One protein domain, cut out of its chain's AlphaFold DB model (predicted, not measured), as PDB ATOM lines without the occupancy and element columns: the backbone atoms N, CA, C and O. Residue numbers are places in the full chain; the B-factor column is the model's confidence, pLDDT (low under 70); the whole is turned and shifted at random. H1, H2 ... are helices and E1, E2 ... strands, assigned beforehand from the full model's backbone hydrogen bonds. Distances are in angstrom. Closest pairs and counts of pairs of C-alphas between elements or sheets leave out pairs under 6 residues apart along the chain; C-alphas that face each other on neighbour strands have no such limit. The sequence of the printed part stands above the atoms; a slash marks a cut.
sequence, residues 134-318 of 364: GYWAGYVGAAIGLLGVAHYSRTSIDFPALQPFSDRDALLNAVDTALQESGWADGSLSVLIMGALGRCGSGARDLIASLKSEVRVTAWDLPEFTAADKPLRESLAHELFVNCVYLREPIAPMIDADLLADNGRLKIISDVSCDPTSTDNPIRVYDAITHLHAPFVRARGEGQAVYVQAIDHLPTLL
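Overview. This is residues 134 to 318 of the 364 residues of the protein "AlaDh_PNT_N domain-containing protein" of Gammaproteobacteria bacterium (UniProt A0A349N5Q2). A five-stranded parallel sheet forms the core, with the long helix H1 and the helix H3 covering one face and the short helix H5 over the opposite face. H2 packs on H1 and not on the sheet, H7 packs on H1 near its beginning, and a long unnamed stretch, residues 272 to 306, loops out from E4 before returning to form E5. The printed part has 185 residues, with seven named helices and five named strands in the order H1 H2 E1 H3 E2 H4 H5 E3 H6 E4 E5 H7; the strands lie in the order E2 E1 E3 E4 E5. The class is mixed, helices and strands, with under half of the residues, 86 of 185, in named elements. The whole is compact and rounded, with a radius of gyration of the C-alphas of 14.8 A and spans of 38 by 31 by 30 A.

Along the chain. H1, residues 134 to 152, is 26.5 A from first to last C-alpha and begins at C-alpha 134, (197.469, 140.173, 293.554). H2, residues 168 to 181, is 20.2 A long. E1 is residues 190 to 194, 13.4 A long and beginning at C-alpha 190, (186.108, 158.555, 300.117). H3, residues 199 to 210, is 16.4 A long, and E2, residues 216 to 220, is 13.1 A long. H4 is residues 222 to 227, H5 residues 233 to 237, E3 residues 240 to 243 and H6 residues 257 to 261. E4 is residues 268 to 271, E5 residues 307 to 309, and H7 residues 314 to 317, ending at C-alpha 317, (186.715, 134.914, 299.680).

Arrangement. In the sheet E2 and E5 are the edge strands, and the strands' lines turn by 65 degrees from edge to edge. E2 and E1 are parallel at 17 degrees, with N 193 and O 218 2.9 A apart, within hydrogen-bond range. E1 and E3 are parallel at 12 degrees, with N 242 and O 192 at 2.8 A. E3 and E4 are parallel at 10 degrees, with N 241 and O 268 at 2.9 A. E4 and E5 are parallel at 28 degrees, with N 269 and O 307 at 2.9 A. E1, H3, E2 and E3, H6, E4 are strand-helix-strand units, two parallel neighbour strands with a helix between them in the chain; E2, H4 H5, E3 is a split one, with E1 between its strands, and the three crossovers are right-handed. H1 is on the sheet at a height of 7.9 A, over E3 and E4 and along the strands; its closest C-alphas to E4 are those of Gly 145 and Ser 270, 5.3 A. H3 is on the same face at 9.6 A, over E1 and only just not over E3. H1, the hub, touches H3 at a steep tilt of 52 degrees, the closest C-alphas being those of Gly 138 and Cys 200, 4.2 A. With residues 143 to 151 alone H1 touches H2, the same way at a shallow tilt of 23 degrees, the closest C-alphas being those of Ala 150 and Leu 179, 5.5 A. With residues 136 to 141 alone it touches H7, the closest C-alphas being those of Ala 137 and Pro 315, 5.1 A. H5 is on the opposite face, over E1 at a height of 8.8 A. H6 is not on the sheet and is close to but not clearly touching H5, the closest C-alphas being those of Arg 233 and Leu 259, 7.1 A. H4 is not on the sheet and touches no helix. Every O i to N i+4 pair is within hydrogen-bond range in H1, H2, H3, H4 and H6; H5 has 0 of 1, but 2 of 2 O i to N i+3 pairs, and H7 is too short for an i+4 pair.

Size, cuts and confidence. The two C-alphas farthest apart are those of Ser 166 and Asp 229, 41.9 A. The printed part has no cut. The links H1 to H2, E3 to H6 and E4 to E5 are long, with 15, 13 and 35 residues; in the last, residues 297 to 298 pair antiparallel with residues 307 to 308 of E5. The mean pLDDT of the printed part is 95.8, and no printed residue is under 70.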
ATOM      1  N   GLY A 134     197.394 138.770 293.138       92.88
ATOM      2  CA  GLY A 134     197.469 140.173 293.554       92.88
ATOM      3  C   GLY A 134     196.216 140.983 293.220       92.88
ATOM      4  O   GLY A 134     195.760 141.740 294.067       92.88
ATOM      5  N   TYR A 135     195.644 140.796 292.026       96.00
ATOM      6  CA  TYR A 135     194.440 141.510 291.597       96.00
ATOM      7  C   TYR A 135     193.253 141.235 292.532       96.00
ATOM      8  O   TYR A 135     192.739 142.154 293.166       96.00
ATOM      9  N   TRP A 136     192.889 139.962 292.717       97.31
ATOM     10  CA  TRP A 136     191.781 139.586 293.602       97.31
ATOM     11  C   TRP A 136     192.046 139.878 295.078       97.31
ATOM     12  O   TRP A 136     191.096 140.130 295.812       97.31
ATOM     13  N   ALA A 137     193.307 139.912 295.522       97.44
ATOM     14  CA  ALA A 137     193.631 140.359 296.874       97.44
ATOM     15  C   ALA A 137     193.215 141.823 297.088       97.44
ATOM     16  O   ALA A 137     192.549 142.123 298.072       97.44
ATOM     17  N   GLY A 138     193.535 142.716 296.145       98.31
ATOM     18  CA  GLY A 138     193.109 144.116 296.212       98.31
ATOM     19  C   GLY A 138     191.605 144.298 296.018       98.31
ATOM     20  O   GLY A 138     190.984 145.059 296.755       98.31
ATOM     21  N   TYR A 139     191.011 143.549 295.084       98.69
ATOM     22  CA  TYR A 139     189.567 143.563 294.824       98.69
ATOM     23  C   TYR A 139     188.773 143.182 296.079       98.69
ATOM     24  O   TYR A 139     187.906 143.926 296.529       98.69
ATOM     25  N   VAL A 140     189.108 142.049 296.700       98.56
ATOM     26  CA  VAL A 140     188.464 141.604 297.942       98.56
ATOM     27  C   VAL A 140     188.837 142.514 299.114       98.56
ATOM     28  O   VAL A 140     187.966 142.840 299.914       98.56
ATOM     29  N   GLY A 141     190.094 142.951 299.224       98.56
ATOM     30  CA  GLY A 141     190.553 143.831 300.302       98.56
ATOM     31  C   GLY A 141     189.755 145.131 300.370       98.56
ATOM     32  O   GLY A 141     189.189 145.454 301.413       98.56
ATOM     33  N   ALA A 142     189.590 145.812 299.234       98.81
ATOM     34  CA  ALA A 142     188.743 146.997 299.154       98.81
ATOM     35  C   ALA A 142     187.274 146.687 299.508       98.81
ATOM     36  O   ALA A 142     186.634 147.485 300.189       98.81
ATOM     37  N   ALA A 143     186.754 145.514 299.132       98.81
ATOM     38  CA  ALA A 143     185.370 145.134 299.407       98.81
ATOM     39  C   ALA A 143     185.132 144.941 300.899       98.81
ATOM     40  O   ALA A 143     184.209 145.521 301.467       98.81
ATOM     41  N   ILE A 144     186.007 144.176 301.552       98.81
ATOM     42  CA  ILE A 144     185.950 143.977 302.998       98.81
ATOM     43  C   ILE A 144     186.183 145.304 303.717       98.81
ATOM     44  O   ILE A 144     185.456 145.606 304.656       98.81
ATOM     45  N   GLY A 145     187.107 146.140 303.237       98.81
ATOM     46  CA  GLY A 145     187.315 147.491 303.751       98.81
ATOM     47  C   GLY A 145     186.032 148.332 303.756       98.81
ATOM     48  O   GLY A 145     185.674 148.899 304.787       98.81
ATOM     49  N   LEU A 146     185.299 148.353 302.640       98.88
ATOM     50  CA  LEU A 146     184.024 149.072 302.508       98.88
ATOM     51  C   LEU A 146     182.916 148.483 303.392       98.88
ATOM     52  O   LEU A 146     182.181 149.238 304.029       98.88
ATOM     53  N   LEU A 147     182.826 147.152 303.500       98.81
ATOM     54  CA  LEU A 147     181.917 146.501 304.452       98.81
ATOM     55  C   LEU A 147     182.242 146.909 305.895       98.81
ATOM     56  O   LEU A 147     181.336 147.201 306.677       98.81
ATOM     57  N   GLY A 148     183.530 146.988 306.237       98.75
ATOM     58  CA  GLY A 148     184.001 147.497 307.521       98.75
ATOM     59  C   GLY A 148     183.561 148.941 307.762       98.75
ATOM     60  O   GLY A 148     183.052 149.250 308.838       98.75
ATOM     61  N   VAL A 149     183.687 149.819 306.759       98.75
ATOM     62  CA  VAL A 149     183.246 151.219 306.863       98.75
ATOM     63  C   VAL A 149     181.752 151.277 307.157       98.75
ATOM     64  O   VAL A 149     181.346 151.963 308.098       98.75
ATOM     65  N   ALA A 150     180.938 150.541 306.398       98.44
ATOM     66  CA  ALA A 150     179.492 150.491 306.589       98.44
ATOM     67  C   ALA A 150     179.111 150.021 308.003       98.44
ATOM     68  O   ALA A 150     178.288 150.648 308.674       98.44
ATOM     69  N   HIS A 151     179.750 148.950 308.479       98.56
ATOM     70  CA  HIS A 151     179.496 148.359 309.793       98.56
ATOM     71  C   HIS A 151     179.888 149.300 310.936       98.56
ATOM     72  O   HIS A 151     179.041 149.699 311.740       98.56
ATOM     73  N   TYR A 152     181.147 149.741 310.970       98.12
ATOM     74  CA  TYR A 152     181.678 150.565 312.062       98.12
ATOM     75  C   TYR A 152     181.219 152.033 312.016       98.12
ATOM     76  O   TYR A 152     181.493 152.814 312.926       98.12
ATOM     77  N   SER A 153     180.471 152.428 310.983       96.12
ATOM     78  CA  SER A 153     179.728 153.697 310.979       96.12
ATOM     79  C   SER A 153     178.448 153.642 311.813       96.12
ATOM     80  O   SER A 153     177.954 154.683 312.235       96.12
ATOM     81  N   ARG A 154     177.904 152.444 312.052       96.06
ATOM     82  CA  ARG A 154     176.610 152.247 312.721       96.06
ATOM     83  C   ARG A 154     176.731 151.633 314.109       96.06
ATOM     84  O   ARG A 154     175.819 151.779 314.917       96.06
ATOM     85  N   THR A 155     177.811 150.903 314.369       96.00
ATOM     86  CA  THR A 155     178.013 150.160 315.613       96.00
ATOM     87  C   THR A 155     179.492 150.069 315.971       96.00
ATOM     88  O   THR A 155     180.359 150.239 315.123       96.00
ATOM     89  N   SER A 156     179.780 149.781 317.236       93.50
ATOM     90  CA  SER A 156     181.118 149.450 317.735       93.50
ATOM     91  C   SER A 156     181.285 147.959 318.056       93.50
ATOM     92  O   SER A 156     182.314 147.568 318.598       93.50
ATOM     93  N   ILE A 157     180.266 147.142 317.766       96.31
ATOM     94  CA  ILE A 157     180.297 145.685 317.945       96.31
ATOM     95  C   ILE A 157     181.242 145.064 316.911       96.31
ATOM     96  O   ILE A 157     181.334 145.560 315.789       96.31
ATOM     97  N   ASP A 158     181.900 143.963 317.272       97.38
ATOM     98  CA  ASP A 158     182.791 143.220 316.379       97.38
ATOM     99  C   ASP A 158     182.105 142.826 315.063       97.38
ATOM    100  O   ASP A 158     180.928 142.450 315.017       97.38
ATOM    101  N   PHE A 159     182.861 142.929 313.970       98.25
ATOM    102  CA  PHE A 159     182.398 142.550 312.639       98.25
ATOM    103  C   PHE A 159     182.153 141.028 312.559       98.25
ATOM    104  O   PHE A 159     182.984 140.255 313.045       98.25
ATOM    105  N   PRO A 160     181.049 140.568 311.939       97.31
ATOM    106  CA  PRO A 160     180.721 139.145 311.866       97.31
ATOM    107  C   PRO A 160     181.745 138.331 311.061       97.31
ATOM    108  O   PRO A 160     182.428 138.844 310.178       97.31
ATOM    109  N   ALA A 161     181.805 137.023 311.317       97.56
ATOM    110  CA  ALA A 161     182.656 136.117 310.554       97.56
ATOM    111  C   ALA A 161     182.329 136.156 309.048       97.56
ATOM    112  O   ALA A 161     181.174 136.010 308.642       97.56
ATOM    113  N   LEU A 162     183.361 136.298 308.221       96.69
ATOM    114  CA  LEU A 162     183.276 136.249 306.767       96.69
ATOM    115  C   LEU A 162     183.168 134.808 306.272       96.69
ATOM    116  O   LEU A 162     183.766 133.884 306.828       96.69
ATOM    117  N   GLN A 163     182.436 134.639 305.178       94.75
ATOM    118  CA  GLN A 163     182.353 133.401 304.410       94.75
ATOM    119  C   GLN A 163     182.691 133.696 302.946       94.75
ATOM    120  O   GLN A 163     182.452 134.820 302.495       94.75
ATOM    121  N   PRO A 164     183.229 132.720 302.192       95.12
ATOM    122  CA  PRO A 164     183.442 132.892 300.762       95.12
ATOM    123  C   PRO A 164     182.145 133.253 300.036       95.12
ATOM    124  O   PRO A 164     181.099 132.646 300.278       95.12
ATOM    125  N   PHE A 165     182.236 134.219 299.128       96.50
ATOM    126  CA  PHE A 165     181.142 134.600 298.247       96.50
ATOM    127  C   PHE A 165     180.997 133.567 297.127       96.50
ATOM    128  O   PHE A 165     181.964 132.900 296.747       96.50
ATOM    129  N   SER A 166     179.775 133.403 296.608       94.31
ATOM    130  CA  SER A 166     179.513 132.472 295.503       94.31
ATOM    131  C   SER A 166     180.224 132.893 294.219       94.31
ATOM    132  O   SER A 166     180.692 132.037 293.467       94.31
ATOM    133  N   ASP A 167     180.283 134.205 293.998       96.06
ATOM    134  CA  ASP A 167     180.805 134.863 292.811       96.06
ATOM    135  C   ASP A 167     181.004 136.367 293.077       96.06
ATOM    136  O   ASP A 167     180.618 136.910 294.123       96.06
ATOM    137  N   ARG A 168     181.632 137.046 292.114       97.50
ATOM    138  CA  ARG A 168     181.904 138.489 292.145       97.50
ATOM    139  C   ARG A 168     180.640 139.332 292.319       97.50
ATOM    140  O   ARG A 168     180.675 140.334 293.031       97.50
ATOM    141  N   ASP A 169     179.538 138.959 291.677       98.06
ATOM    142  CA  ASP A 169     178.319 139.768 291.692       98.06
ATOM    143  C   ASP A 169     177.642 139.698 293.073       98.06
ATOM    144  O   ASP A 169     177.128 140.705 293.565       98.06
ATOM    145  N   ALA A 170     177.709 138.551 293.757       98.38
ATOM    146  CA  ALA A 170     177.294 138.412 295.150       98.38
ATOM    147  C   ALA A 170     178.121 139.303 296.094       98.38
ATOM    148  O   ALA A 170     177.544 139.936 296.982       98.38
ATOM    149  N   LEU A 171     179.441 139.404 295.885       98.62
ATOM    150  CA  LEU A 171     180.295 140.323 296.649       98.62
ATOM    151  C   LEU A 171     179.892 141.786 296.420       98.62
ATOM    152  O   LEU A 171     179.686 142.520 297.385       98.62
ATOM    153  N   LEU A 172     179.753 142.205 295.159       98.69
ATOM    154  CA  LEU A 172     179.378 143.581 294.812       98.69
ATOM    155  C   LEU A 172     178.019 143.964 295.404       98.69
ATOM    156  O   LEU A 172     177.895 145.019 296.023       98.69
ATOM    157  N   ASN A 173     177.020 143.084 295.287       98.50
ATOM    158  CA  ASN A 173     175.702 143.322 295.870       98.50
ATOM    159  C   ASN A 173     175.768 143.462 297.397       98.50
ATOM    160  O   ASN A 173     175.109 144.341 297.945       98.50
ATOM    161  N   ALA A 174     176.575 142.646 298.085       98.50
ATOM    162  CA  ALA A 174     176.746 142.759 299.532       98.50
ATOM    163  C   ALA A 174     177.361 144.109 299.938       98.50
ATOM    164  O   ALA A 174     176.891 144.730 300.893       98.50
ATOM    165  N   VAL A 175     178.372 144.583 299.200       98.62
ATOM    166  CA  VAL A 175     178.987 145.899 299.432       98.62
ATOM    167  C   VAL A 175     177.976 147.019 299.186       98.62
ATOM    168  O   VAL A 175     177.773 147.846 300.072       98.62
ATOM    169  N   ASP A 176     177.296 147.027 298.037       98.44
ATOM    170  CA  ASP A 176     176.309 148.062 297.705       98.44
ATOM    171  C   ASP A 176     175.162 148.117 298.724       98.44
ATOM    172  O   ASP A 176     174.787 149.201 299.174       98.44
ATOM    173  N   THR A 177     174.625 146.966 299.144       98.44
ATOM    174  CA  THR A 177     173.590 146.914 300.189       98.44
ATOM    175  C   THR A 177     174.105 147.493 301.506       98.44
ATOM    176  O   THR A 177     173.436 148.337 302.102       98.44
ATOM    177  N   ALA A 178     175.307 147.110 301.940       98.25
ATOM    178  CA  ALA A 178     175.877 147.613 303.187       98.25
ATOM    179  C   ALA A 178     176.100 149.136 303.149       98.25
ATOM    180  O   ALA A 178     175.775 149.833 304.115       98.25
ATOM    181  N   LEU A 179     176.610 149.672 302.034       98.19
ATOM    182  CA  LEU A 179     176.812 151.113 301.850       98.19
ATOM    183  C   LEU A 179     175.482 151.876 301.835       98.19
ATOM    184  O   LEU A 179     175.351 152.898 302.511       98.19
ATOM    185  N   GLN A 180     174.468 151.359 301.140       96.94
ATOM    186  CA  GLN A 180     173.138 151.963 301.108       96.94
ATOM    187  C   GLN A 180     172.503 152.021 302.501       96.94
ATOM    188  O   GLN A 180     172.032 153.075 302.929       96.94
ATOM    189  N   GLU A 181     172.515 150.911 303.235       96.88
ATOM    190  CA  GLU A 181     171.909 150.837 304.565       96.88
ATOM    191  C   GLU A 181     172.659 151.664 305.618       96.88
ATOM    192  O   GLU A 181     172.092 152.015 306.653       96.88
ATOM    193  N   SER A 182     173.938 151.960 305.396       96.38
ATOM    194  CA  SER A 182     174.753 152.792 306.291       96.38
ATOM    195  C   SER A 182     174.770 154.273 305.927       96.38
ATOM    196  O   SER A 182     175.378 155.056 306.652       96.38
ATOM    197  N   GLY A 183     174.050 154.671 304.875       95.50
ATOM    198  CA  GLY A 183     173.951 156.067 304.452       95.50
ATOM    199  C   GLY A 183     175.144 156.558 303.630       95.50
ATOM    200  O   GLY A 183     175.246 157.753 303.395       95.50
ATOM    201  N   TRP A 184     176.012 155.658 303.158       96.12
ATOM    202  CA  TRP A 184     177.193 155.985 302.347       96.12
ATOM    203  C   TRP A 184     176.937 155.983 300.833       96.12
ATOM    204  O   TRP A 184     177.866 156.140 300.046       96.12
ATOM    205  N   ALA A 185     175.684 155.823 300.406       91.06
ATOM    206  CA  ALA A 185     175.300 155.855 298.993       91.06
ATOM    207  C   ALA A 185     175.098 157.280 298.427       91.06
ATOM    208  O   ALA A 185     174.684 157.426 297.280       91.06
ATOM    209  N   ASP A 186     175.361 158.331 299.210       91.12
ATOM    210  CA  ASP A 186     175.170 159.738 298.821       91.12
ATOM    211  C   ASP A 186     176.376 160.362 298.085       91.12
ATOM    212  O   ASP A 186     176.375 161.558 297.791       91.12
ATOM    213  N   GLY A 187     177.418 159.570 297.805       90.56
ATOM    214  CA  GLY A 187     178.640 160.026 297.138       90.56
ATOM    215  C   GLY A 187     179.605 160.800 298.046       90.56
ATOM    216  O   GLY A 187     180.542 161.439 297.548       90.56
ATOM    217  N   SER A 188     179.392 160.790 299.367       94.50
ATOM    218  CA  SER A 188     180.307 161.400 300.341       94.50
ATOM    219  C   SER A 188     181.488 160.499 300.720       94.50
ATOM    220  O   SER A 188     182.528 161.018 301.139       94.50
ATOM    221  N   LEU A 189     181.355 159.180 300.530       97.81
ATOM    222  CA  LEU A 189     182.372 158.197 300.895       97.81
ATOM    223  C   LEU A 189     183.650 158.365 300.063       97.81
ATOM    224  O   LEU A 189     183.602 158.430 298.832       97.81
ATOM    225  N   SER A 190     184.799 158.387 300.735       98.25
ATOM    226  CA  SER A 190     186.108 158.555 300.117       98.25
ATOM    227  C   SER A 190     187.110 157.486 300.557       98.25
ATOM    228  O   SER A 190     187.188 157.103 301.726       98.25
ATOM    229  N   VAL A 191     187.897 157.008 299.591       98.81
ATOM    230  CA  VAL A 191     188.883 155.934 299.743       98.81
ATOM    231  C   VAL A 191     190.243 156.399 299.234       98.81
ATOM    232  O   VAL A 191     190.349 156.863 298.099       98.81
ATOM    233  N   LEU A 192     191.289 156.221 300.042       98.81
ATOM    234  CA  LEU A 192     192.681 156.347 299.610       98.81
ATOM    235  C   LEU A 192     193.246 154.955 299.312       98.81
ATOM    236  O   LEU A 192     193.250 154.091 300.186       98.81
ATOM    237  N   ILE A 193     193.749 154.746 298.098       98.81
ATOM    238  CA  ILE A 193     194.446 153.518 297.695       98.81
ATOM    239  C   ILE A 193     195.925 153.841 297.516       98.81
ATOM    240  O   ILE A 193     196.275 154.633 296.643       98.81
ATOM    241  N   MET A 194     196.788 153.193 298.297       98.19
ATOM    242  CA  MET A 194     198.240 153.299 298.178       98.19
ATOM    243  C   MET A 194     198.803 152.108 297.389       98.19
ATOM    244  O   MET A 194     198.496 150.958 297.699       98.19
ATOM    245  N   GLY A 195     199.633 152.366 296.374       97.00
ATOM    246  CA  GLY A 195     200.103 151.349 295.418       97.00
ATOM    247  C   GLY A 195     199.106 151.096 294.282       97.00
ATOM    248  O   GLY A 195     198.917 149.955 293.843       97.00
ATOM    249  N   ALA A 196     198.414 152.152 293.847       96.88
ATOM    250  CA  ALA A 196     197.278 152.094 292.935       96.88
ATOM    251  C   ALA A 196     197.608 151.605 291.508       96.88
ATOM    252  O   ALA A 196     196.699 151.164 290.798       96.88
ATOM    253  N   LEU A 197     198.874 151.666 291.073       95.19
ATOM    254  CA  LEU A 197     199.314 151.229 289.741       95.19
ATOM    255  C   LEU A 197     199.687 149.740 289.692       95.19
ATOM    256  O   LEU A 197     199.794 149.158 288.611       95.19
ATOM    257  N   GLY A 198     199.891 149.105 290.848       93.06
ATOM    258  CA  GLY A 198     200.163 147.673 290.936       93.06
ATOM    259  C   GLY A 198     198.917 146.813 290.693       93.06
ATOM    260  O   GLY A 198     197.786 147.291 290.729       93.06
ATOM    261  N   ARG A 199     199.117 145.496 290.516       93.06
ATOM    262  CA  ARG A 199     198.018 144.519 290.339       93.06
ATOM    263  C   ARG A 199     196.971 144.598 291.456       93.06
ATOM    264  O   ARG A 199     195.785 144.621 291.161       93.06
ATOM    265  N   CYS A 200     197.418 144.677 292.713       96.25
ATOM    266  CA  CYS A 200     196.535 144.850 293.871       96.25
ATOM    267  C   CYS A 200     195.750 146.159 293.791       96.25
ATOM    268  O   CYS A 200     194.524 146.140 293.855       96.25
ATOM    269  N   GLY A 201     196.436 147.285 293.571       97.81
ATOM    270  CA  GLY A 201     195.788 148.591 293.472       97.81
ATOM    271  C   GLY A 201     194.764 148.665 292.340       97.81
ATOM    272  O   GLY A 201     193.683 149.216 292.529       97.81
ATOM    273  N   SER A 202     195.058 148.042 291.197       97.56
ATOM    274  CA  SER A 202     194.108 147.927 290.083       97.56
ATOM    275  C   SER A 202     192.870 147.126 290.482       97.56
ATOM    276  O   SER A 202     191.764 147.599 290.265       97.56
ATOM    277  N   GLY A 203     193.032 145.985 291.163       98.19
ATOM    278  CA  GLY A 203     191.897 145.220 291.688       98.19
ATOM    279  C   GLY A 203     191.030 146.016 292.666       98.19
ATOM    280  O   GLY A 203     189.806 145.998 292.557       98.19
ATOM    281  N   ALA A 204     191.644 146.770 293.581       98.75
ATOM    282  CA  ALA A 204     190.919 147.641 294.509       98.75
ATOM    283  C   ALA A 204     190.124 148.740 293.776       98.75
ATOM    284  O   ALA A 204     188.965 148.994 294.101       98.75
ATOM    285  N   ARG A 205     190.724 149.369 292.757       98.62
ATOM    286  CA  ARG A 205     190.056 150.378 291.921       98.62
ATOM    287  C   ARG A 205     188.910 149.787 291.107       98.62
ATOM    288  O   ARG A 205     187.848 150.400 291.044       98.62
ATOM    289  N   ASP A 206     189.116 148.615 290.521       98.50
ATOM    290  CA  ASP A 206     188.126 147.952 289.676       98.50
ATOM    291  C   ASP A 206     186.928 147.462 290.489       98.50
ATOM    292  O   ASP A 206     185.800 147.544 290.005       98.50
ATOM    293  N   LEU A 207     187.131 147.024 291.740       98.62
ATOM    294  CA  LEU A 207     186.019 146.795 292.662       98.62
ATOM    295  C   LEU A 207     185.195 148.072 292.814       98.62
ATOM    296  O   LEU A 207     183.995 148.039 292.560       98.62
ATOM    297  N   ILE A 208     185.826 149.177 293.221       98.38
ATOM    298  CA  ILE A 208     185.113 150.426 293.506       98.38
ATOM    299  C   ILE A 208     184.378 150.931 292.258       98.38
ATOM    300  O   ILE A 208     183.219 151.323 292.346       98.38
ATOM    301  N   ALA A 209     185.011 150.853 291.087       98.19
ATOM    302  CA  ALA A 209     184.396 151.223 289.814       98.19
ATOM    303  C   ALA A 209     183.232 150.303 289.396       98.19
ATOM    304  O   ALA A 209     182.420 150.697 288.561       98.19
ATOM    305  N   SER A 210     183.152 149.085 289.944       98.25
ATOM    306  CA  SER A 210     182.078 148.121 289.669       98.25
ATOM    307  C   SER A 210     180.856 148.288 290.583       98.25
ATOM    308  O   SER A 210     179.840 147.632 290.346       98.25
ATOM    309  N   LEU A 211     180.943 149.115 291.630       97.81
ATOM    310  CA  LEU A 211     179.837 149.372 292.554       97.81
ATOM    311  C   LEU A 211     178.786 150.287 291.918       97.81
ATOM    312  O   LEU A 211     179.088 151.128 291.072       97.81
ATOM    313  N   LYS A 212     177.534 150.147 292.359       96.06
ATOM    314  CA  LYS A 212     176.465 151.099 292.019       96.06
ATOM    315  C   LYS A 212     176.571 152.370 292.856       96.06
ATOM    316  O   LYS A 212     176.161 153.436 292.401       96.06
ATOM    317  N   SER A 213     177.073 152.238 294.083       92.19
ATOM    318  CA  SER A 213     177.296 153.349 295.005       92.19
ATOM    319  C   SER A 213     178.471 154.207 294.534       92.19
ATOM    320  O   SER A 213     179.537 153.682 294.213       92.19
ATOM    321  N   GLU A 214     178.299 155.529 294.515       93.88
ATOM    322  CA  GLU A 214     179.385 156.442 294.157       93.88
ATOM    323  C   GLU A 214     180.400 156.540 295.305       93.88
ATOM    324  O   GLU A 214     180.051 156.863 296.440       93.88
ATOM    325  N   VAL A 215     181.670 156.275 294.999       97.31
ATOM    326  CA  VAL A 215     182.776 156.319 295.960       97.31
ATOM    327  C   VAL A 215     183.923 157.121 295.358       97.31
ATOM    328  O   VAL A 215     184.396 156.834 294.256       97.31
ATOM    329  N   ARG A 216     184.398 158.134 296.085       97.94
ATOM    330  CA  ARG A 216     185.511 158.983 295.644       97.94
ATOM    331  C   ARG A 216     186.831 158.281 295.904       97.94
ATOM    332  O   ARG A 216     187.108 157.903 297.039       97.94
ATOM    333  N   VAL A 217     187.669 158.159 294.880       98.38
ATOM    334  CA  VAL A 217     188.957 157.465 294.985       98.38
ATOM    335  C   VAL A 217     190.114 158.440 294.825       98.38
ATOM    336  O   VAL A 217     190.261 159.070 293.778       98.38
ATOM    337  N   THR A 218     190.978 158.479 295.834       98.56
ATOM    338  CA  THR A 218     192.326 159.039 295.744       98.56
ATOM    339  C   THR A 218     193.290 157.882 295.502       98.56
ATOM    340  O   THR A 218     193.392 156.962 296.312       98.56
ATOM    341  N   ALA A 219     193.962 157.883 294.354       98.12
ATOM    342  CA  ALA A 219     194.857 156.810 293.932       98.12
ATOM    343  C   ALA A 219     196.306 157.296 294.010       98.12
ATOM    344  O   ALA A 219     196.704 158.147 293.220       98.12
ATOM    345  N   TRP A 220     197.071 156.773 294.965       98.06
ATOM    346  CA  TRP A 220     198.469 157.128 295.190       98.06
ATOM    347  C   TRP A 220     199.396 155.975 294.830       98.06
ATOM    348  O   TRP A 220     199.084 154.798 295.037       98.06
ATOM    349  N   ASP A 221     200.570 156.322 294.323       96.12
ATOM    350  CA  ASP A 221     201.667 155.398 294.102       96.12
ATOM    351  C   ASP A 221     202.992 156.039 294.554       96.12
ATOM    352  O   ASP A 221     203.010 156.975 295.360       96.12
ATOM    353  N   LEU A 222     204.124 155.501 294.099       93.50
ATOM    354  CA  LEU A 222     205.451 155.947 294.510       93.50
ATOM    355  C   LEU A 222     205.680 157.470 294.385       93.50
ATOM    356  O   LEU A 222     206.293 158.021 295.304       93.50
ATOM    357  N   PRO A 223     205.226 158.178 293.327       96.00
ATOM    358  CA  PRO A 223     205.424 159.624 293.220       96.00
ATOM    359  C   PRO A 223     204.750 160.408 294.350       96.00
ATOM    360  O   PRO A 223     205.406 161.225 294.999       96.00
ATOM    361  N   GLU A 224     203.474 160.131 294.629       97.25
ATOM    362  CA  GLU A 224     202.709 160.806 295.680       97.25
ATOM    363  C   GLU A 224     203.268 160.465 297.061       97.25
ATOM    364  O   GLU A 224     203.517 161.362 297.868       97.25
ATOM    365  N   PHE A 225     203.569 159.182 297.301       95.25
ATOM    366  CA  PHE A 225     204.214 158.756 298.540       95.25
ATOM    367  C   PHE A 225     205.552 159.456 298.746       95.25
ATOM    368  O   PHE A 225     205.839 159.907 299.847       95.25
ATOM    369  N   THR A 226     206.383 159.582 297.710       94.56
ATOM    370  CA  THR A 226     207.697 160.230 297.825       94.56
ATOM    371  C   THR A 226     207.558 161.711 298.165       94.56
ATOM    372  O   THR A 226     208.283 162.192 299.036       94.56
ATOM    373  N   ALA A 227     206.612 162.409 297.532       96.56
ATOM    374  CA  ALA A 227     206.403 163.844 297.700       96.56
ATOM    375  C   ALA A 227     205.732 164.237 299.029       96.56
ATOM    376  O   ALA A 227     205.946 165.352 299.498       96.56
ATOM    377  N   ALA A 228     204.925 163.356 299.626       96.38
ATOM    378  CA  ALA A 228     204.214 163.638 300.870       96.38
ATOM    379  C   ALA A 228     205.131 163.606 302.108       96.38
ATOM    380  O   ALA A 228     206.095 162.839 302.162       96.38
ATOM    381  N   ASP A 229     204.789 164.373 303.143       95.88
ATOM    382  CA  ASP A 229     205.361 164.190 304.480       95.88
ATOM    383  C   ASP A 229     204.848 162.883 305.109       95.88
ATOM    384  O   ASP A 229     203.750 162.414 304.795       95.88
ATOM    385  N   LYS A 230     205.657 162.275 305.985       95.81
ATOM    386  CA  LYS A 230     205.322 161.022 306.679       95.81
ATOM    387  C   LYS A 230     205.272 161.255 308.189       95.81
ATOM    388  O   LYS A 230     206.149 161.967 308.686       95.81
ATOM    389  N   PRO A 231     204.335 160.624 308.921       96.81
ATOM    390  CA  PRO A 231     203.248 159.747 308.445       96.81
ATOM    391  C   PRO A 231     202.217 160.448 307.535       96.81
ATOM    392  O   PRO A 231     202.090 161.672 307.554       96.81
ATOM    393  N   LEU A 232     201.495 159.684 306.709       96.81
ATOM    394  CA  LEU A 232     200.650 160.203 305.627       96.81
ATOM    395  C   LEU A 232     199.364 160.851 306.158       96.81
ATOM    396  O   LEU A 232     198.327 160.200 306.248       96.81
ATOM    397  N   ARG A 233     199.380 162.164 306.425       96.94
ATOM    398  CA  ARG A 233     198.170 162.901 306.858       96.94
ATOM    399  C   ARG A 233     196.982 162.768 305.904       96.94
ATOM    400  O   ARG A 233     195.843 162.832 306.357       96.94
ATOM    401  N   GLU A 234     197.238 162.528 304.620       97.62
ATOM    402  CA  GLU A 234     196.196 162.276 303.620       97.62
ATOM    403  C   GLU A 234     195.291 161.090 303.994       97.62
ATOM    404  O   GLU A 234     194.094 161.116 303.709       97.62
ATOM    405  N   SER A 235     195.802 160.067 304.694       97.44
ATOM    406  CA  SER A 235     194.976 158.919 305.094       97.44
ATOM    407  C   SER A 235     193.834 159.320 306.030       97.44
ATOM    408  O   SER A 235     192.777 158.699 305.999       97.44
ATOM    409  N   LEU A 236     194.004 160.386 306.822       97.81
ATOM    410  CA  LEU A 236     192.971 160.907 307.722       97.81
ATOM    411  C   LEU A 236     191.879 161.700 306.990       97.81
ATOM    412  O   LEU A 236     190.859 162.027 307.590       97.81
ATOM    413  N   ALA A 237     192.063 162.021 305.705       97.75
ATOM    414  CA  ALA A 237     191.064 162.716 304.896       97.75
ATOM    415  C   ALA A 237     190.013 161.773 304.277       97.75
ATOM    416  O   ALA A 237     189.099 162.253 303.607       97.75
ATOM    417  N   HIS A 238     190.113 160.465 304.522       98.62
ATOM    418  CA  HIS A 238     189.315 159.414 303.889       98.62
ATOM    419  C   HIS A 238     188.662 158.521 304.948       98.62
ATOM    420  O   HIS A 238     189.163 158.418 306.063       98.62
ATOM    421  N   GLU A 239     187.563 157.844 304.617       98.62
ATOM    422  CA  GLU A 239     186.928 156.858 305.504       98.62
ATOM    423  C   GLU A 239     187.645 155.500 305.470       98.62
ATOM    424  O   GLU A 239     187.650 154.775 306.472       98.62
ATOM    425  N   LEU A 240     188.255 155.167 304.328       98.88
ATOM    426  CA  LEU A 240     188.984 153.923 304.091       98.88
ATOM    427  C   LEU A 240     190.365 154.206 303.497       98.88
ATOM    428  O   LEU A 240     190.495 154.911 302.497       98.88
ATOM    429  N   PHE A 241     191.379 153.572 304.074       98.88
ATOM    430  CA  PHE A 241     192.718 153.469 303.509       98.88
ATOM    431  C   PHE A 241     192.984 152.024 303.070       98.88
ATOM    432  O   PHE A 241     192.878 151.112 303.887       98.88
ATOM    433  N   VAL A 242     193.333 151.802 301.801       98.81
ATOM    434  CA  VAL A 242     193.695 150.487 301.250       98.81
ATOM    435  C   VAL A 242     195.186 150.471 300.922       98.81
ATOM    436  O   VAL A 242     195.630 151.179 300.017       98.81
ATOM    437  N   ASN A 243     195.962 149.648 301.628       98.31
ATOM    438  CA  ASN A 243     197.382 149.449 301.344       98.31
ATOM    439  C   ASN A 243     197.597 148.266 300.391       98.31
ATOM    440  O   ASN A 243     197.362 147.112 300.748       98.31
ATOM    441  N   CYS A 244     198.118 148.556 299.200       97.19
ATOM    442  CA  CYS A 244     198.516 147.581 298.186       97.19
ATOM    443  C   CYS A 244     200.034 147.575 297.923       97.19
ATOM    444  O   CYS A 244     200.482 147.051 296.897       97.19
ATOM    445  N   VAL A 245     200.835 148.162 298.819       92.50
ATOM    446  CA  VAL A 245     202.292 148.233 298.673       92.50
ATOM    447  C   VAL A 245     202.960 147.048 299.359       92.50
ATOM    448  O   VAL A 245     203.016 146.963 300.582       92.50
ATOM    449  N   TYR A 246     203.541 146.169 298.542       80.94
ATOM    450  CA  TYR A 246     204.457 145.134 299.008       80.94
ATOM    451  C   TYR A 246     205.879 145.698 299.110       80.94
ATOM    452  O   TYR A 246     206.452 146.129 298.102       80.94
ATOM    453  N   LEU A 247     206.454 145.678 300.311       82.62
ATOM    454  CA  LEU A 247     207.777 146.241 300.561       82.62
ATOM    455  C   LEU A 247     208.902 145.324 300.082       82.62
ATOM    456  O   LEU A 247     208.890 144.112 300.280       82.62
ATOM    457  N   ARG A 248     209.901 145.938 299.446       75.88
ATOM    458  CA  ARG A 248     211.196 145.306 299.128       75.88
ATOM    459  C   ARG A 248     212.332 145.867 299.971       75.88
ATOM    460  O   ARG A 248     213.367 145.225 300.102       75.88
ATOM    461  N   GLU A 249     212.130 147.064 300.496       84.44
ATOM    462  CA  GLU A 249     213.060 147.802 301.330       84.44
ATOM    463  C   GLU A 249     212.269 148.547 302.414       84.44
ATOM    464  O   GLU A 249     211.079 148.828 302.207       84.44
ATOM    465  N   PRO A 250     212.901 148.858 303.558       87.56
ATOM    466  CA  PRO A 250     212.274 149.650 304.602       87.56
ATOM    467  C   PRO A 250     211.857 151.022 304.076       87.56
ATOM    468  O   PRO A 250     212.637 151.713 303.420       87.56
ATOM    469  N   ILE A 251     210.645 151.449 304.422       89.00
ATOM    470  CA  ILE A 251     210.152 152.798 304.137       89.00
ATOM    471  C   ILE A 251     209.776 153.518 305.429       89.00
ATOM    472  O   ILE A 251     209.577 152.903 306.478       89.00
ATOM    473  N   ALA A 252     209.655 154.843 305.350       89.81
ATOM    474  CA  ALA A 252     209.038 155.614 306.423       89.81
ATOM    475  C   ALA A 252     207.600 155.111 306.680       89.81
ATOM    476  O   ALA A 252     206.911 154.746 305.721       89.81
ATOM    477  N   PRO A 253     207.136 155.091 307.944       92.62
ATOM    478  CA  PRO A 253     205.793 154.629 308.267       92.62
ATOM    479  C   PRO A 253     204.742 155.465 307.536       92.62
ATOM    480  O   PRO A 253     204.820 156.693 307.488       92.62
ATOM    481  N   MET A 254     203.753 154.785 306.960       96.69
ATOM    482  CA  MET A 254     202.594 155.418 306.344       96.69
ATOM    483  C   MET A 254     201.584 155.854 307.405       96.69
ATOM    484  O   MET A 254     201.071 156.965 307.329       96.69
ATOM    485  N   ILE A 255     201.308 154.993 308.389       97.44
ATOM    486  CA  ILE A 255     200.362 155.250 309.482       97.44
ATOM    487  C   ILE A 255     200.972 154.743 310.791       97.44
ATOM    488  O   ILE A 255     201.431 153.601 310.864       97.44
ATOM    489  N   ASP A 256     200.936 155.565 311.834       96.88
ATOM    490  CA  ASP A 256     201.311 155.208 313.202       96.88
ATOM    491  C   ASP A 256     200.302 155.761 314.227       96.88
ATOM    492  O   ASP A 256     199.308 156.399 313.872       96.88
ATOM    493  N   ALA A 257     200.521 155.449 315.506       96.00
ATOM    494  CA  ALA A 257     199.607 155.829 316.580       96.00
ATOM    495  C   ALA A 257     199.543 157.352 316.798       96.00
ATOM    496  O   ALA A 257     198.471 157.857 317.133       96.00
ATOM    497  N   ASP A 258     200.650 158.065 316.563       96.00
ATOM    498  CA  ASP A 258     200.724 159.524 316.688       96.00
ATOM    499  C   ASP A 258     199.874 160.196 315.605       96.00
ATOM    500  O   ASP A 258     199.092 161.098 315.904       96.00
ATOM    501  N   LEU A 259     199.928 159.703 314.361       97.25
ATOM    502  CA  LEU A 259     199.024 160.151 313.303       97.25
ATOM    503  C   LEU A 259     197.559 159.880 313.672       97.25
ATOM    504  O   LEU A 259     196.701 160.739 313.477       97.25
ATOM    505  N   LEU A 260     197.255 158.693 314.209       97.56
ATOM    506  CA  LEU A 260     195.885 158.336 314.580       97.56
ATOM    507  C   LEU A 260     195.352 159.099 315.803       97.56
ATOM    508  O   LEU A 260     194.136 159.124 315.990       97.56
ATOM    509  N   ALA A 261     196.198 159.744 316.614       96.56
ATOM    510  CA  ALA A 261     195.740 160.631 317.687       96.56
ATOM    511  C   ALA A 261     194.933 161.827 317.142       96.56
ATOM    512  O   ALA A 261     193.954 162.243 317.760       96.56
ATOM    513  N   ASP A 262     195.269 162.298 315.938       95.06
ATOM    514  CA  ASP A 262     194.553 163.364 315.230       95.06
ATOM    515  C   ASP A 262     193.318 162.854 314.452       95.06
ATOM    516  O   ASP A 262     192.663 163.625 313.741       95.06
ATOM    517  N   ASN A 263     192.991 161.557 314.519       97.56
ATOM    518  CA  ASN A 263     191.942 160.987 313.678       97.56
ATOM    519  C   ASN A 263     190.528 161.418 314.104       97.56
ATOM    520  O   ASN A 263     190.081 161.146 315.222       97.56
ATOM    521  N   GLY A 264     189.782 161.976 313.148       95.56
ATOM    522  CA  GLY A 264     188.350 162.266 313.269       95.56
ATOM    523  C   GLY A 264     187.491 161.747 312.113       95.56
ATOM    524  O   GLY A 264     186.320 162.115 312.039       95.56
ATOM    525  N   ARG A 265     188.060 160.958 311.185       96.50
ATOM    526  CA  ARG A 265     187.370 160.566 309.944       96.50
ATOM    527  C   ARG A 265     187.688 159.154 309.456       96.50
ATOM    528  O   ARG A 265     186.756 158.445 309.083       96.50
ATOM    529  N   LEU A 266     188.956 158.739 309.475       98.56
ATOM    530  CA  LEU A 266     189.359 157.395 309.065       98.56
ATOM    531  C   LEU A 266     188.655 156.363 309.941       98.56
ATOM    532  O   LEU A 266     188.665 156.473 311.166       98.56
ATOM    533  N   LYS A 267     188.031 155.370 309.306       98.44
ATOM    534  CA  LYS A 267     187.331 154.276 309.989       98.44
ATOM    535  C   LYS A 267     188.060 152.961 309.804       98.44
ATOM    536  O   LYS A 267     188.183 152.202 310.763       98.44
ATOM    537  N   ILE A 268     188.539 152.698 308.587       98.81
ATOM    538  CA  ILE A 268     189.118 151.408 308.221       98.81
ATOM    539  C   ILE A 268     190.470 151.557 307.543       98.81
ATOM    540  O   ILE A 268     190.645 152.369 306.638       98.81
ATOM    541  N   ILE A 269     191.395 150.692 307.942       98.81
ATOM    542  CA  ILE A 269     192.616 150.388 307.205       98.81
ATOM    543  C   ILE A 269     192.484 148.958 306.671       98.81
ATOM    544  O   ILE A 269     192.441 148.007 307.447       98.81
ATOM    545  N   SER A 270     192.395 148.792 305.354       98.69
ATOM    546  CA  SER A 270     192.527 147.494 304.690       98.69
ATOM    547  C   SER A 270     193.978 147.324 304.262       98.69
ATOM    548  O   SER A 270     194.422 147.887 303.261       98.69
ATOM    549  N   ASP A 271     194.743 146.584 305.059       98.25
ATOM    550  CA  ASP A 271     196.133 146.279 304.763       98.25
ATOM    551  C   ASP A 271     196.227 144.964 303.980       98.25
ATOM    552  O   ASP A 271     196.345 143.876 304.542       98.25
ATOM    553  N   VAL A 272     196.130 145.060 302.651       97.62
ATOM    554  CA  VAL A 272     196.166 143.892 301.752       97.62
ATOM    555  C   VAL A 272     197.565 143.280 301.694       97.62
ATOM    556  O   VAL A 272     197.713 142.083 301.461       97.62
ATOM    557  N   SER A 273     198.594 144.099 301.919       92.94
ATOM    558  CA  SER A 273     200.000 143.682 301.930       92.94
ATOM    559  C   SER A 273     200.508 143.416 303.348       92.94
ATOM    560  O   SER A 273     201.700 143.571 303.598       92.94
ATOM    561  N   CYS A 274     199.601 143.055 304.264       91.19
ATOM    562  CA  CYS A 274     199.906 142.915 305.679       91.19
ATOM    563  C   CYS A 274     201.103 141.994 305.946       91.19
ATOM    564  O   CYS A 274     201.182 140.864 305.465       91.19
ATOM    565  N   ASP A 275     202.015 142.498 306.769       85.62
ATOM    566  CA  ASP A 275     203.081 141.729 307.398       85.62
ATOM    567  C   ASP A 275     203.308 142.301 308.806       85.62
ATOM    568  O   ASP A 275     204.228 143.090 309.033       85.62
ATOM    569  N   PRO A 276     202.430 141.964 309.768       84.56
ATOM    570  CA  PRO A 276     202.512 142.497 311.125       84.56
ATOM    571  C   PRO A 276     203.784 142.084 311.866       84.56
ATOM    572  O   PRO A 276     204.143 142.723 312.852       84.56
ATOM    573  N   THR A 277     204.454 141.025 311.407       81.81
ATOM    574  CA  THR A 277     205.677 140.507 312.026       81.81
ATOM    575  C   THR A 277     206.934 141.237 311.565       81.81
ATOM    576  O   THR A 277     207.961 141.179 312.241       81.81
ATOM    577  N   SER A 278     206.860 141.952 310.440       84.62
ATOM    578  CA  SER A 278     207.975 142.725 309.911       84.62
ATOM    579  C   SER A 278     208.223 143.997 310.722       84.62
ATOM    580  O   SER A 278     207.321 144.805 310.958       84.62
ATOM    581  N   THR A 279     209.489 144.241 311.072       83.75
ATOM    582  CA  THR A 279     209.931 145.521 311.653       83.75
ATOM    583  C   THR A 279     209.736 146.698 310.698       83.75
ATOM    584  O   THR A 279     209.674 147.851 311.131       83.75
ATOM    585  N   ASP A 280     209.614 146.402 309.404       87.38
ATOM    586  CA  ASP A 280     209.449 147.378 308.335       87.38
ATOM    587  C   ASP A 280     207.980 147.602 307.964       87.38
ATOM    588  O   ASP A 280     207.705 148.330 307.012       87.38
ATOM    589  N   ASN A 281     207.025 147.031 308.714       90.69
ATOM    590  CA  ASN A 281     205.601 147.259 308.484       90.69
ATOM    591  C   ASN A 281     205.298 148.778 308.453       90.69
ATOM    592  O   ASN A 281     205.555 149.482 309.444       90.69
ATOM    593  N   PRO A 282     204.758 149.309 307.337       93.81
ATOM    594  CA  PRO A 282     204.504 150.736 307.203       93.81
ATOM    595  C   PRO A 282     203.229 151.179 307.936       93.81
ATOM    596  O   PRO A 282     203.012 152.379 308.098       93.81
ATOM    597  N   ILE A 283     202.402 150.241 308.402       96.38
ATOM    598  CA  ILE A 283     201.158 150.477 309.139       96.38
ATOM    599  C   ILE A 283     201.353 150.015 310.590       96.38
ATOM    600  O   ILE A 283     201.001 148.905 310.985       96.38
ATOM    601  N   ARG A 284     201.929 150.883 311.426       95.06
ATOM    602  CA  ARG A 284     202.461 150.546 312.764       95.06
ATOM    603  C   ARG A 284     201.419 150.561 313.885       95.06
ATOM    604  O   ARG A 284     201.726 150.845 315.044       95.06
ATOM    605  N   VAL A 285     200.176 150.221 313.563       96.69
ATOM    606  CA  VAL A 285     199.023 150.356 314.473       96.69
ATOM    607  C   VAL A 285     198.356 149.027 314.838       96.69
ATOM    608  O   VAL A 285     197.391 149.023 315.592       96.69
ATOM    609  N   TYR A 286     198.887 147.900 314.362       96.06
ATOM    610  CA  TYR A 286     198.466 146.540 314.723       96.06
ATOM    611  C   TYR A 286     199.692 145.606 314.802       96.06
ATOM    612  O   TYR A 286     200.806 146.047 314.518       96.06
ATOM    613  N   ASP A 287     199.537 144.376 315.300       93.31
ATOM    614  CA  ASP A 287     200.639 143.420 315.552       93.31
ATOM    615  C   ASP A 287     200.312 141.953 315.216       93.31
ATOM    616  O   ASP A 287     201.165 141.082 315.377       93.31
ATOM    617  N   ALA A 288     199.115 141.666 314.703       92.62
ATOM    618  CA  ALA A 288     198.713 140.323 314.300       92.62
ATOM    619  C   ALA A 288     197.855 140.347 313.032       92.62
ATOM    620  O   ALA A 288     197.105 141.295 312.792       92.62
ATOM    621  N   ILE A 289     197.956 139.284 312.229       94.88
ATOM    622  CA  ILE A 289     197.052 139.079 311.096       94.88
ATOM    623  C   ILE A 289     195.629 138.872 311.619       94.88
ATOM    624  O   ILE A 289     195.422 138.258 312.667       94.88
ATOM    625  N   THR A 290     194.641 139.377 310.888       96.88
ATOM    626  CA  THR A 290     193.234 139.092 311.173       96.88
ATOM    627  C   THR A 290     192.773 137.857 310.400       96.88
ATOM    628  O   THR A 290     193.420 137.394 309.458       96.88
ATOM    629  N   HIS A 291     191.644 137.281 310.808       95.44
ATOM    630  CA  HIS A 291     191.157 136.012 310.267       95.44
ATOM    631  C   HIS A 291     189.725 136.139 309.766       95.44
ATOM    632  O   HIS A 291     188.987 137.013 310.199       95.44
ATOM    633  N   LEU A 292     189.269 135.211 308.921       95.31
ATOM    634  CA  LEU A 292     187.885 135.242 308.433       95.31
ATOM    635  C   LEU A 292     186.844 135.202 309.566       95.31
ATOM    636  O   LEU A 292     185.783 135.793 309.426       95.31
ATOM    637  N   HIS A 293     187.133 134.561 310.703       95.81
ATOM    638  CA  HIS A 293     186.215 134.526 311.849       95.81
ATOM    639  C   HIS A 293     186.234 135.802 312.712       95.81
ATOM    640  O   HIS A 293     185.298 136.024 313.470       95.81
ATOM    641  N   ALA A 294     187.284 136.621 312.592       97.12
ATOM    642  CA  ALA A 294     187.463 137.901 313.278       97.12
ATOM    643  C   ALA A 294     188.208 138.866 312.328       97.12
ATOM    644  O   ALA A 294     189.428 139.023 312.436       97.12
ATOM    645  N   PRO A 295     187.511 139.447 311.328       97.88
ATOM    646  CA  PRO A 295     188.161 140.079 310.170       97.88
ATOM    647  C   PRO A 295     188.881 141.389 310.467       97.88
ATOM    648  O   PRO A 295     189.725 141.816 309.676       97.88
ATOM    649  N   PHE A 296     188.551 142.016 311.593       98.44
ATOM    650  CA  PHE A 296     189.052 143.323 311.983       98.44
ATOM    651  C   PHE A 296     189.605 143.300 313.401       98.44
ATOM    652  O   PHE A 296     189.044 142.655 314.284       98.44
ATOM    653  N   VAL A 297     190.656 144.082 313.623       97.31
ATOM    654  CA  VAL A 297     191.197 144.399 314.947       97.31
ATOM    655  C   VAL A 297     191.194 145.911 315.142       97.31
ATOM    656  O   VAL A 297     191.328 146.666 314.180       97.31
ATOM    657  N   ARG A 298     191.027 146.388 316.373       96.94
ATOM    658  CA  ARG A 298     191.118 147.824 316.659       96.94
ATOM    659  C   ARG A 298     192.574 148.293 316.548       96.94
ATOM    660  O   ARG A 298     193.456 147.708 317.169       96.94
ATOM    661  N   ALA A 299     192.806 149.363 315.793       97.25
ATOM    662  CA  ALA A 299     194.110 150.000 315.670       97.25
ATOM    663  C   ALA A 299     194.543 150.656 316.994       97.25
ATOM    664  O   ALA A 299     193.714 151.186 317.741       97.25
ATOM    665  N   ARG A 300     195.852 150.675 317.262       95.88
ATOM    666  CA  ARG A 300     196.458 151.456 318.349       95.88
ATOM    667  C   ARG A 300     196.452 152.946 317.994       95.88
ATOM    668  O   ARG A 300     196.979 153.328 316.954       95.88
ATOM    669  N   GLY A 301     195.887 153.771 318.871       91.62
ATOM    670  CA  GLY A 301     195.806 155.228 318.735       91.62
ATOM    671  C   GLY A 301     194.763 155.819 319.689       91.62
ATOM    672  O   GLY A 301     193.862 155.105 320.136       91.62
ATOM    673  N   GLU A 302     194.895 157.107 320.019       89.06
ATOM    674  CA  GLU A 302     194.029 157.794 320.999       89.06
ATOM    675  C   GLU A 302     192.852 158.567 320.371       89.06
ATOM    676  O   GLU A 302     191.939 158.978 321.089       89.06
ATOM    677  N   GLY A 303     192.837 158.742 319.044       92.00
ATOM    678  CA  GLY A 303     191.758 159.418 318.319       92.00
ATOM    679  C   GLY A 303     190.492 158.571 318.158       92.00
ATOM    680  O   GLY A 303     190.282 157.555 318.834       92.00
ATOM    681  N   GLN A 304     189.612 158.974 317.232       95.50
ATOM    682  CA  GLN A 304     188.433 158.166 316.906       95.50
ATOM    683  C   GLN A 304     188.837 156.760 316.452       95.50
ATOM    684  O   GLN A 304     189.853 156.576 315.780       95.50
ATOM    685  N   ALA A 305     188.025 155.767 316.829       96.88
ATOM    686  CA  ALA A 305     188.338 154.363 316.602       96.88
ATOM    687  C   ALA A 305     188.549 154.056 315.111       96.88
ATOM    688  O   ALA A 305     187.674 154.313 314.284       96.88
ATOM    689  N   VAL A 306     189.698 153.449 314.815       98.38
ATOM    690  CA  VAL A 306     190.044 152.878 313.510       98.38
ATOM    691  C   VAL A 306     190.157 151.369 313.666       98.38
ATOM    692  O   VAL A 306     190.684 150.887 314.672       98.38
ATOM    693  N   TYR A 307     189.692 150.622 312.671       98.56
ATOM    694  CA  TYR A 307     189.830 149.172 312.622       98.56
ATOM    695  C   TYR A 307     190.693 148.754 311.433       98.56
ATOM    696  O   TYR A 307     190.615 149.338 310.354       98.56
ATOM    697  N   VAL A 308     191.521 147.735 311.634       98.69
ATOM    698  CA  VAL A 308     192.441 147.196 310.634       98.69
ATOM    699  C   VAL A 308     191.954 145.828 310.183       98.69
ATOM    700  O   VAL A 308     191.706 144.958 311.016       98.69
ATOM    701  N   GLN A 309     191.859 145.631 308.873       98.50
ATOM    702  CA  GLN A 309     191.775 144.322 308.240       98.50
ATOM    703  C   GLN A 309     193.165 143.955 307.715       98.50
ATOM    704  O   GLN A 309     193.717 144.678 306.893       98.50
ATOM    705  N   ALA A 310     193.709 142.831 308.183       97.62
ATOM    706  CA  ALA A 310     195.045 142.328 307.860       97.62
ATOM    707  C   ALA A 310     194.989 140.806 307.614       97.62
ATOM    708  O   ALA A 310     195.641 140.016 308.289       97.62
ATOM    709  N   ILE A 311     194.125 140.397 306.684       96.25
ATOM    710  CA  ILE A 311     193.915 138.996 306.286       96.25
ATOM    711  C   ILE A 311     194.907 138.684 305.166       96.25
ATOM    712  O   ILE A 311     194.826 139.263 304.085       96.25
ATOM    713  N   ASP A 312     195.786 137.713 305.383       92.19
ATOM    714  CA  ASP A 312     196.868 137.321 304.464       92.19
ATOM    715  C   ASP A 312     196.412 136.406 303.302       92.19
ATOM    716  O   ASP A 312     197.183 136.051 302.410       92.19
ATOM    717  N   HIS A 313     195.133 136.027 303.280       92.56
ATOM    718  CA  HIS A 313     194.539 135.118 302.294       92.56
ATOM    719  C   HIS A 313     193.201 135.625 301.732       92.56
ATOM    720  O   HIS A 313     192.328 134.828 301.389       92.56
ATOM    721  N   LEU A 314     193.051 136.945 301.562       96.00
ATOM    722  CA  LEU A 314     191.856 137.592 300.988       96.00
ATOM    723  C   LEU A 314     191.271 136.915 299.727       96.00
ATOM    724  O   LEU A 314     190.055 136.729 299.686       96.00
ATOM    725  N   PRO A 315     192.064 136.455 298.734       96.00
ATOM    726  CA  PRO A 315     191.516 135.803 297.537       96.00
ATOM    727  C   PRO A 315     190.673 134.543 297.817       96.00
ATOM    728  O   PRO A 315     189.909 134.103 296.961       96.00
ATOM    729  N   THR A 316     190.777 133.945 299.009       94.81
ATOM    730  CA  THR A 316     189.932 132.804 299.414       94.81
ATOM    731  C   THR A 316     188.448 133.159 299.540       94.81
ATOM    732  O   THR A 316     187.610 132.260 299.481       94.81
ATOM    733  N   LEU A 317     188.104 134.447 299.655       96.81
ATOM    734  CA  LEU A 317     186.715 134.914 299.680       96.81
ATOM    735  C   LEU A 317     186.068 134.975 298.289       96.81
ATOM    736  O   LEU A 317     184.845 135.015 298.206       96.81
ATOM    737  N   LEU A 318     186.867 134.928 297.217       97.25
ATOM    738  CA  LEU A 318     186.424 134.795 295.824       97.25
ATOM    739  C   LEU A 318     187.219 133.675 295.138       97.25
ATOM    740  O   LEU A 318     188.063 133.929 294.272       97.25
TER     741      LEU A 318